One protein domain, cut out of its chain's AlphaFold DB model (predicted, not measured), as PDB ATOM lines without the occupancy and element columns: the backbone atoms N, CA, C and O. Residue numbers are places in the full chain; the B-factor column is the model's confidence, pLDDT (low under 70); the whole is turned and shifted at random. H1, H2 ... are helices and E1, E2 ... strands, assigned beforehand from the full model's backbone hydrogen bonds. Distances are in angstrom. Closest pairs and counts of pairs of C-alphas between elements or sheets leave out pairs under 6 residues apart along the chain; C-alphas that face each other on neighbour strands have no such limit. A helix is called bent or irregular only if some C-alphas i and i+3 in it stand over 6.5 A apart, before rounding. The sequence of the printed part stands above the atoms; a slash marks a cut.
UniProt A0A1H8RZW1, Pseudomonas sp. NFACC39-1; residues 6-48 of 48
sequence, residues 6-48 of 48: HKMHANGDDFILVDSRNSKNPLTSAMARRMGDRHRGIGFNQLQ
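This is residues 6 to 48 of the 48 residues of a protein of Pseudomonas sp. NFACC39-1 (UniProt A0A1H8RZW1). A two-stranded hairpin, E1 and E2, makes one side of this small domain, and a single short helix, H1, lies across from it. The path between them makes a ring: the link from E2 sticks out as a loop at residues 20 to 26, turns back into H1, and the stretch after H1 folds back until residues 46 to 47 run beside residues 15 to 16 of E2. The printed part has 43 residues with two named strands and one named helix, in the order E1, E2, H1; the sheet has the order E1 - E2 and is antiparallel. The class is mixed, helices and strands, with 18 residues, under half of the printed part, in named elements. The whole is only just compact, close to loose, with a radius of gyration of the C-alphas of 10.7 A and spans of 30 by 21 by 12 A.

E1 is residues 6 to 10, from C-alpha 6 at (7.467, -24.554, 23.320), and measures 13.0 A from first to last C-alpha. E2, residues 13 to 18, is the longest strand by residues and measures 16.6 A; its C-alpha 18 is at (13.100, -27.943, 22.614). H1 is residues 29 to 35, 9.8 A long, and its last C-alpha, that of Met 35, is at (15.762, -22.773, 32.947).

E1 and E2 form a hairpin over a tight link of 2 residues. They are antiparallel neighbours, with 153 degrees between their directions. The C-alphas of His 9 and Asp 14, which face each other, are 4.4 A apart. Across the pair, N 8 and O 15 are within hydrogen-bond range at 2.8 A, and N 17 and O 6 at 2.8 A. Outside the named strands there is one short pairing: residues 15 to 16 of E2 with residues 46 to 47, parallel. A short link of 10 residues joins E2 to H1. H1 and E1 are apart, with no C-alpha of the one within 8 A of the other. In H1, which is not bent, every O i to N i+4 pair is within hydrogen-bond range.

The two C-alphas farthest apart, those of Gly 12 and Lys 24, are 30.9 A apart. Residues 20 to 26 stand free. The first and last printed C-alphas, those of His 6 and Gln 48, are 9.9 A apart. Residues 36 to 48, with no named element, run to the chain's last residue, and their C-alphas lie 4 to 14 A from the mean of the C-alphas. The printed part has no cut, and neither of its two links between named elements is long. The mean pLDDT of the printed part is 91.6, and no printed residue is under 70.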
ATOM      1  N   HIS A   6       8.897 -24.660  23.066       94.88
ATOM      2  CA  HIS A   6       7.467 -24.554  23.320       94.88
ATOM      3  C   HIS A   6       7.185 -24.932  24.768       94.88
ATOM      4  O   HIS A   6       7.577 -26.011  25.203       94.88
ATOM      5  N   LYS A   7       6.495 -24.063  25.511       95.25
ATOM      6  CA  LYS A   7       5.996 -24.396  26.848       95.25
ATOM      7  C   LYS A   7       4.604 -24.998  26.730       95.25
ATOM      8  O   LYS A   7       3.731 -24.417  26.091       95.25
ATOM      9  N   MET A   8       4.419 -26.151  27.350       96.56
ATOM     10  CA  MET A   8       3.183 -26.915  27.326       96.56
ATOM     11  C   MET A   8       2.726 -27.249  28.739       96.56
ATOM     12  O   MET A   8       3.518 -27.286  29.681       96.56
ATOM     13  N   HIS A   9       1.425 -27.483  28.864       96.50
ATOM     14  CA  HIS A   9       0.795 -27.910  30.099       96.50
ATOM     15  C   HIS A   9      -0.223 -29.008  29.796       96.50
ATOM     16  O   HIS A   9      -1.041 -28.850  28.889       96.50
ATOM     17  N   ALA A  10      -0.174 -30.109  30.542       94.50
ATOM     18  CA  ALA A  10      -1.115 -31.216  30.418       94.50
ATOM     19  C   ALA A  10      -1.330 -31.878  31.782       94.50
ATOM     20  O   ALA A  10      -0.371 -32.139  32.498       94.50
ATOM     21  N   ASN A  11      -2.585 -32.167  32.139       95.06
ATOM     22  CA  ASN A  11      -2.955 -32.849  33.389       95.06
ATOM     23  C   ASN A  11      -2.344 -32.241  34.670       95.06
ATOM     24  O   ASN A  11      -2.041 -32.965  35.614       95.06
ATOM     25  N   GLY A  12      -2.157 -30.920  34.719       92.75
ATOM     26  CA  GLY A  12      -1.548 -30.253  35.874       92.75
ATOM     27  C   GLY A  12      -0.017 -30.229  35.862       92.75
ATOM     28  O   GLY A  12       0.569 -29.598  36.738       92.75
ATOM     29  N   ASP A  13       0.626 -30.836  34.864       94.62
ATOM     30  CA  ASP A  13       2.077 -30.851  34.707       94.62
ATOM     31  C   ASP A  13       2.539 -29.891  33.599       94.62
ATOM     32  O   ASP A  13       1.889 -29.769  32.558       94.62
ATOM     33  N   ASP A  14       3.646 -29.178  33.823       95.69
ATOM     34  CA  ASP A  14       4.235 -28.237  32.871       95.69
ATOM     35  C   ASP A  14       5.595 -28.713  32.351       95.69
ATOM     36  O   ASP A  14       6.500 -29.071  33.104       95.69
ATOM     37  N   PHE A  15       5.765 -28.680  31.032       96.31
ATOM     38  CA  PHE A  15       6.991 -29.118  30.374       96.31
ATOM     39  C   PHE A  15       7.362 -28.204  29.214       96.31
ATOM     40  O   PHE A  15       6.526 -27.476  28.673       96.31
ATOM     41  N   ILE A  16       8.638 -28.224  28.838       95.19
ATOM     42  CA  ILE A  16       9.110 -27.547  27.633       95.19
ATOM     43  C   ILE A  16       9.597 -28.558  26.603       95.19
ATOM     44  O   ILE A  16      10.282 -29.514  26.949       95.19
ATOM     45  N   LEU A  17       9.247 -28.312  25.344       92.81
ATOM     46  CA  LEU A  17       9.788 -29.006  24.182       92.81
ATOM     47  C   LEU A  17      10.844 -28.129  23.538       92.81
ATOM     48  O   LEU A  17      10.569 -26.961  23.250       92.81
ATOM     49  N   VAL A  18      12.023 -28.677  23.279       90.88
ATOM     50  CA  VAL A  18      13.100 -27.943  22.614       90.88
ATOM     51  C   VAL A  18      13.302 -28.468  21.203       90.88
ATOM     52  O   VAL A  18      13.522 -29.655  20.982       90.88
ATOM     53  N   ASP A  19      13.274 -27.562  20.225       87.81
ATOM     54  CA  ASP A  19      13.553 -27.944  18.844       87.81
ATOM     55  C   ASP A  19      15.064 -28.034  18.607       87.81
ATOM     56  O   ASP A  19      15.748 -27.030  18.395       87.81
ATOM     57  N   SER A  20      15.590 -29.258  18.635       86.19
ATOM     58  CA  SER A  20      16.985 -29.556  18.304       86.19
ATOM     59  C   SER A  20      17.145 -30.306  16.981       86.19
ATOM     60  O   SER A  20      18.200 -30.885  16.736       86.19
ATOM     61  N   ARG A  21      16.125 -30.340  16.113       85.81
ATOM     62  CA  ARG A  21      16.151 -31.177  14.895       85.81
ATOM     63  C   ARG A  21      17.266 -30.788  13.921       85.81
ATOM     64  O   ARG A  21      17.848 -31.655  13.283       85.81
ATOM     65  N   ASN A  22      17.588 -29.495  13.853       81.69
ATOM     66  CA  ASN A  22      18.584 -28.934  12.933       81.69
ATOM     67  C   ASN A  22      19.860 -28.431  13.635       81.69
ATOM     68  O   ASN A  22      20.647 -27.708  13.028       81.69
ATOM     69  N   SER A  23      20.071 -28.759  14.915       73.62
ATOM     70  CA  SER A  23      21.212 -28.248  15.684       73.62
ATOM     71  C   SER A  23      21.754 -29.291  16.655       73.62
ATOM     72  O   SER A  23      20.994 -30.058  17.242       73.62
ATOM     73  N   LYS A  24      23.077 -29.301  16.875       77.31
ATOM     74  CA  LYS A  24      23.665 -30.065  17.985       77.31
ATOM     75  C   LYS A  24      23.036 -29.559  19.272       77.31
ATOM     76  O   LYS A  24      23.237 -28.398  19.611       77.31
ATOM     77  N   ASN A  25      22.294 -30.424  19.962       72.50
ATOM     78  CA  ASN A  25      21.573 -30.040  21.165       72.50
ATOM     79  C   ASN A  25      22.562 -29.509  22.228       72.50
ATOM     80  O   ASN A  25      23.343 -30.296  22.765       72.50
ATOM     81  N   PRO A  26      22.569 -28.195  22.532       75.75
ATOM     82  CA  PRO A  26      23.505 -27.620  23.491       75.75
ATOM     83  C   PRO A  26      23.008 -27.768  24.938       75.75
ATOM     84  O   PRO A  26      23.638 -27.247  25.862       75.75
ATOM     85  N   LEU A  27      21.859 -28.422  25.155       87.38
ATOM     86  CA  LEU A  27      21.263 -28.577  26.474       87.38
ATOM     87  C   LEU A  27      22.098 -29.481  27.367       87.38
ATOM     88  O   LEU A  27      22.133 -30.699  27.224       87.38
ATOM     89  N   THR A  28      22.715 -28.852  28.357       90.75
ATOM     90  CA  THR A  28      23.294 -29.540  29.504       90.75
ATOM     91  C   THR A  28      22.282 -29.594  30.645       90.75
ATOM     92  O   THR A  28      21.399 -28.740  30.759       90.75
ATOM     93  N   SER A  29      22.451 -30.555  31.553       91.75
ATOM     94  CA  SER A  29      21.641 -30.661  32.774       91.75
ATOM     95  C   SER A  29      21.694 -29.387  33.629       91.75
ATOM     96  O   SER A  29      20.679 -28.963  34.180       91.75
ATOM     97  N   ALA A  30      22.852 -28.723  33.695       94.50
ATOM     98  CA  ALA A  30      23.009 -27.451  34.396       94.50
ATOM     99  C   ALA A  30      22.170 -26.329  33.759       94.50
ATOM    100  O   ALA A  30      21.559 -25.531  34.474       94.50
ATOM    101  N   MET A  31      22.109 -26.283  32.425       92.69
ATOM    102  CA  MET A  31      21.293 -25.309  31.701       92.69
ATOM    103  C   MET A  31      19.801 -25.602  31.882       92.69
ATOM    104  O   MET A  31      19.051 -24.695  32.236       92.69
ATOM    105  N   ALA A  32      19.391 -26.870  31.748       93.19
ATOM    106  CA  ALA A  32      18.024 -27.323  32.016       93.19
ATOM    107  C   ALA A  32      17.561 -26.927  33.427       93.19
ATOM    108  O   ALA A  32      16.489 -26.349  33.583       93.19
ATOM    109  N   ARG A  33      18.405 -27.127  34.446       95.12
ATOM    110  CA  ARG A  33      18.086 -26.769  35.835       95.12
ATOM    111  C   ARG A  33      17.946 -25.264  36.055       95.12
ATOM    112  O   ARG A  33      17.062 -24.850  36.795       95.12
ATOM    113  N   ARG A  34      18.786 -24.441  35.414       95.25
ATOM    114  CA  ARG A  34      18.636 -22.974  35.470       95.25
ATOM    115  C   ARG A  34      17.353 -22.514  34.784       95.25
ATOM    116  O   ARG A  34      16.671 -21.646  35.311       95.25
ATOM    117  N   MET A  35      17.009 -23.102  33.640       94.69
ATOM    118  CA  MET A  35      15.762 -22.773  32.947       94.69
ATOM    119  C   MET A  35      14.522 -23.259  33.707       94.69
ATOM    120  O   MET A  35      13.482 -22.614  33.619       94.69
ATOM    121  N   GLY A  36      14.624 -24.346  34.474       96.06
ATOM    122  CA  GLY A  36      13.534 -24.865  35.305       96.06
ATOM    123  C   GLY A  36      13.227 -24.031  36.556       96.06
ATOM    124  O   GLY A  36      12.179 -24.231  37.167       96.06
ATOM    125  N   ASP A  37      14.090 -23.084  36.947       97.19
ATOM    126  CA  ASP A  37      13.821 -22.183  38.076       97.19
ATOM    127  C   ASP A  37      12.545 -21.360  37.808       97.19
ATOM    128  O   ASP A  37      12.422 -20.703  36.775       97.19
ATOM    129  N   ARG A  38      11.578 -21.396  38.734       96.06
ATOM    130  CA  ARG A  38      10.265 -20.739  38.571       96.06
ATOM    131  C   ARG A  38      10.289 -19.222  38.786       96.06
ATOM    132  O   ARG A  38       9.336 -18.552  38.408       96.06
ATOM    133  N   HIS A  39      11.348 -18.685  39.384       96.50
ATOM    134  CA  HIS A  39      11.487 -17.259  39.691       96.50
ATOM    135  C   HIS A  39      12.505 -16.563  38.787       96.50
ATOM    136  O   HIS A  39      12.415 -15.359  38.562       96.50
ATOM    137  N   ARG A  40      13.505 -17.307  38.306       95.25
ATOM    138  CA  ARG A  40      14.628 -16.791  37.507       95.25
ATOM    139  C   ARG A  40      14.736 -17.421  36.120       95.25
ATOM    140  O   ARG A  40      15.591 -17.008  35.341       95.25
ATOM    141  N   GLY A  41      13.913 -18.425  35.830       94.19
ATOM    142  CA  GLY A  41      13.891 -19.162  34.574       94.19
ATOM    143  C   GLY A  41      12.495 -19.208  33.952       94.19
ATOM    144  O   GLY A  41      11.627 -18.389  34.238       94.19
ATOM    145  N   ILE A  42      12.291 -20.182  33.069       95.12
ATOM    146  CA  ILE A  42      11.027 -20.426  32.362       95.12
ATOM    147  C   ILE A  42       9.993 -21.076  33.299       95.12
ATOM    148  O   ILE A  42       8.788 -20.857  33.135       95.12
ATOM    149  N   GLY A  43      10.465 -21.881  34.260       96.12
ATOM    150  CA  GLY A  43       9.648 -22.639  35.206       96.12
ATOM    151  C   GLY A  43       8.905 -23.796  34.540       96.12
ATOM    152  O   GLY A  43       7.932 -23.571  33.827       96.12
ATOM    153  N   PHE A  44       9.358 -25.023  34.766       96.44
ATOM    154  CA  PHE A  44       8.725 -26.249  34.273       96.44
ATOM    155  C   PHE A  44       9.166 -27.435  35.132       96.44
ATOM    156  O   PHE A  44      10.214 -27.371  35.780       96.44
ATOM    157  N   ASN A  45       8.402 -28.522  35.110       95.00
ATOM    158  CA  ASN A  45       8.753 -29.767  35.786       95.00
ATOM    159  C   ASN A  45       9.621 -30.685  34.915       95.00
ATOM    160  O   ASN A  45      10.513 -31.350  35.441       95.00
ATOM    161  N   GLN A  46       9.417 -30.686  33.590       93.88
ATOM    162  CA  GLN A  46      10.176 -31.538  32.665       93.88
ATOM    163  C   GLN A  46      10.649 -30.815  31.390       93.88
ATOM    164  O   GLN A  46       9.995 -29.907  30.881       93.88
ATOM    165  N   LEU A  47      11.791 -31.252  30.856       92.69
ATOM    166  CA  LEU A  47      12.304 -30.873  29.538       92.69
ATOM    167  C   LEU A  47      12.280 -32.096  28.615       92.69
ATOM    168  O   LEU A  47      12.711 -33.172  29.036       92.69
ATOM    169  N   GLN A  48      11.798 -31.912  27.385       87.44
ATOM    170  CA  GLN A  48      11.750 -32.922  26.324       87.44
ATOM    171  C   GLN A  48      12.400 -32.426  25.029       87.44
ATOM    172  O   GLN A  48      12.253 -31.226  24.693       87.44
TER     173      GLN A  48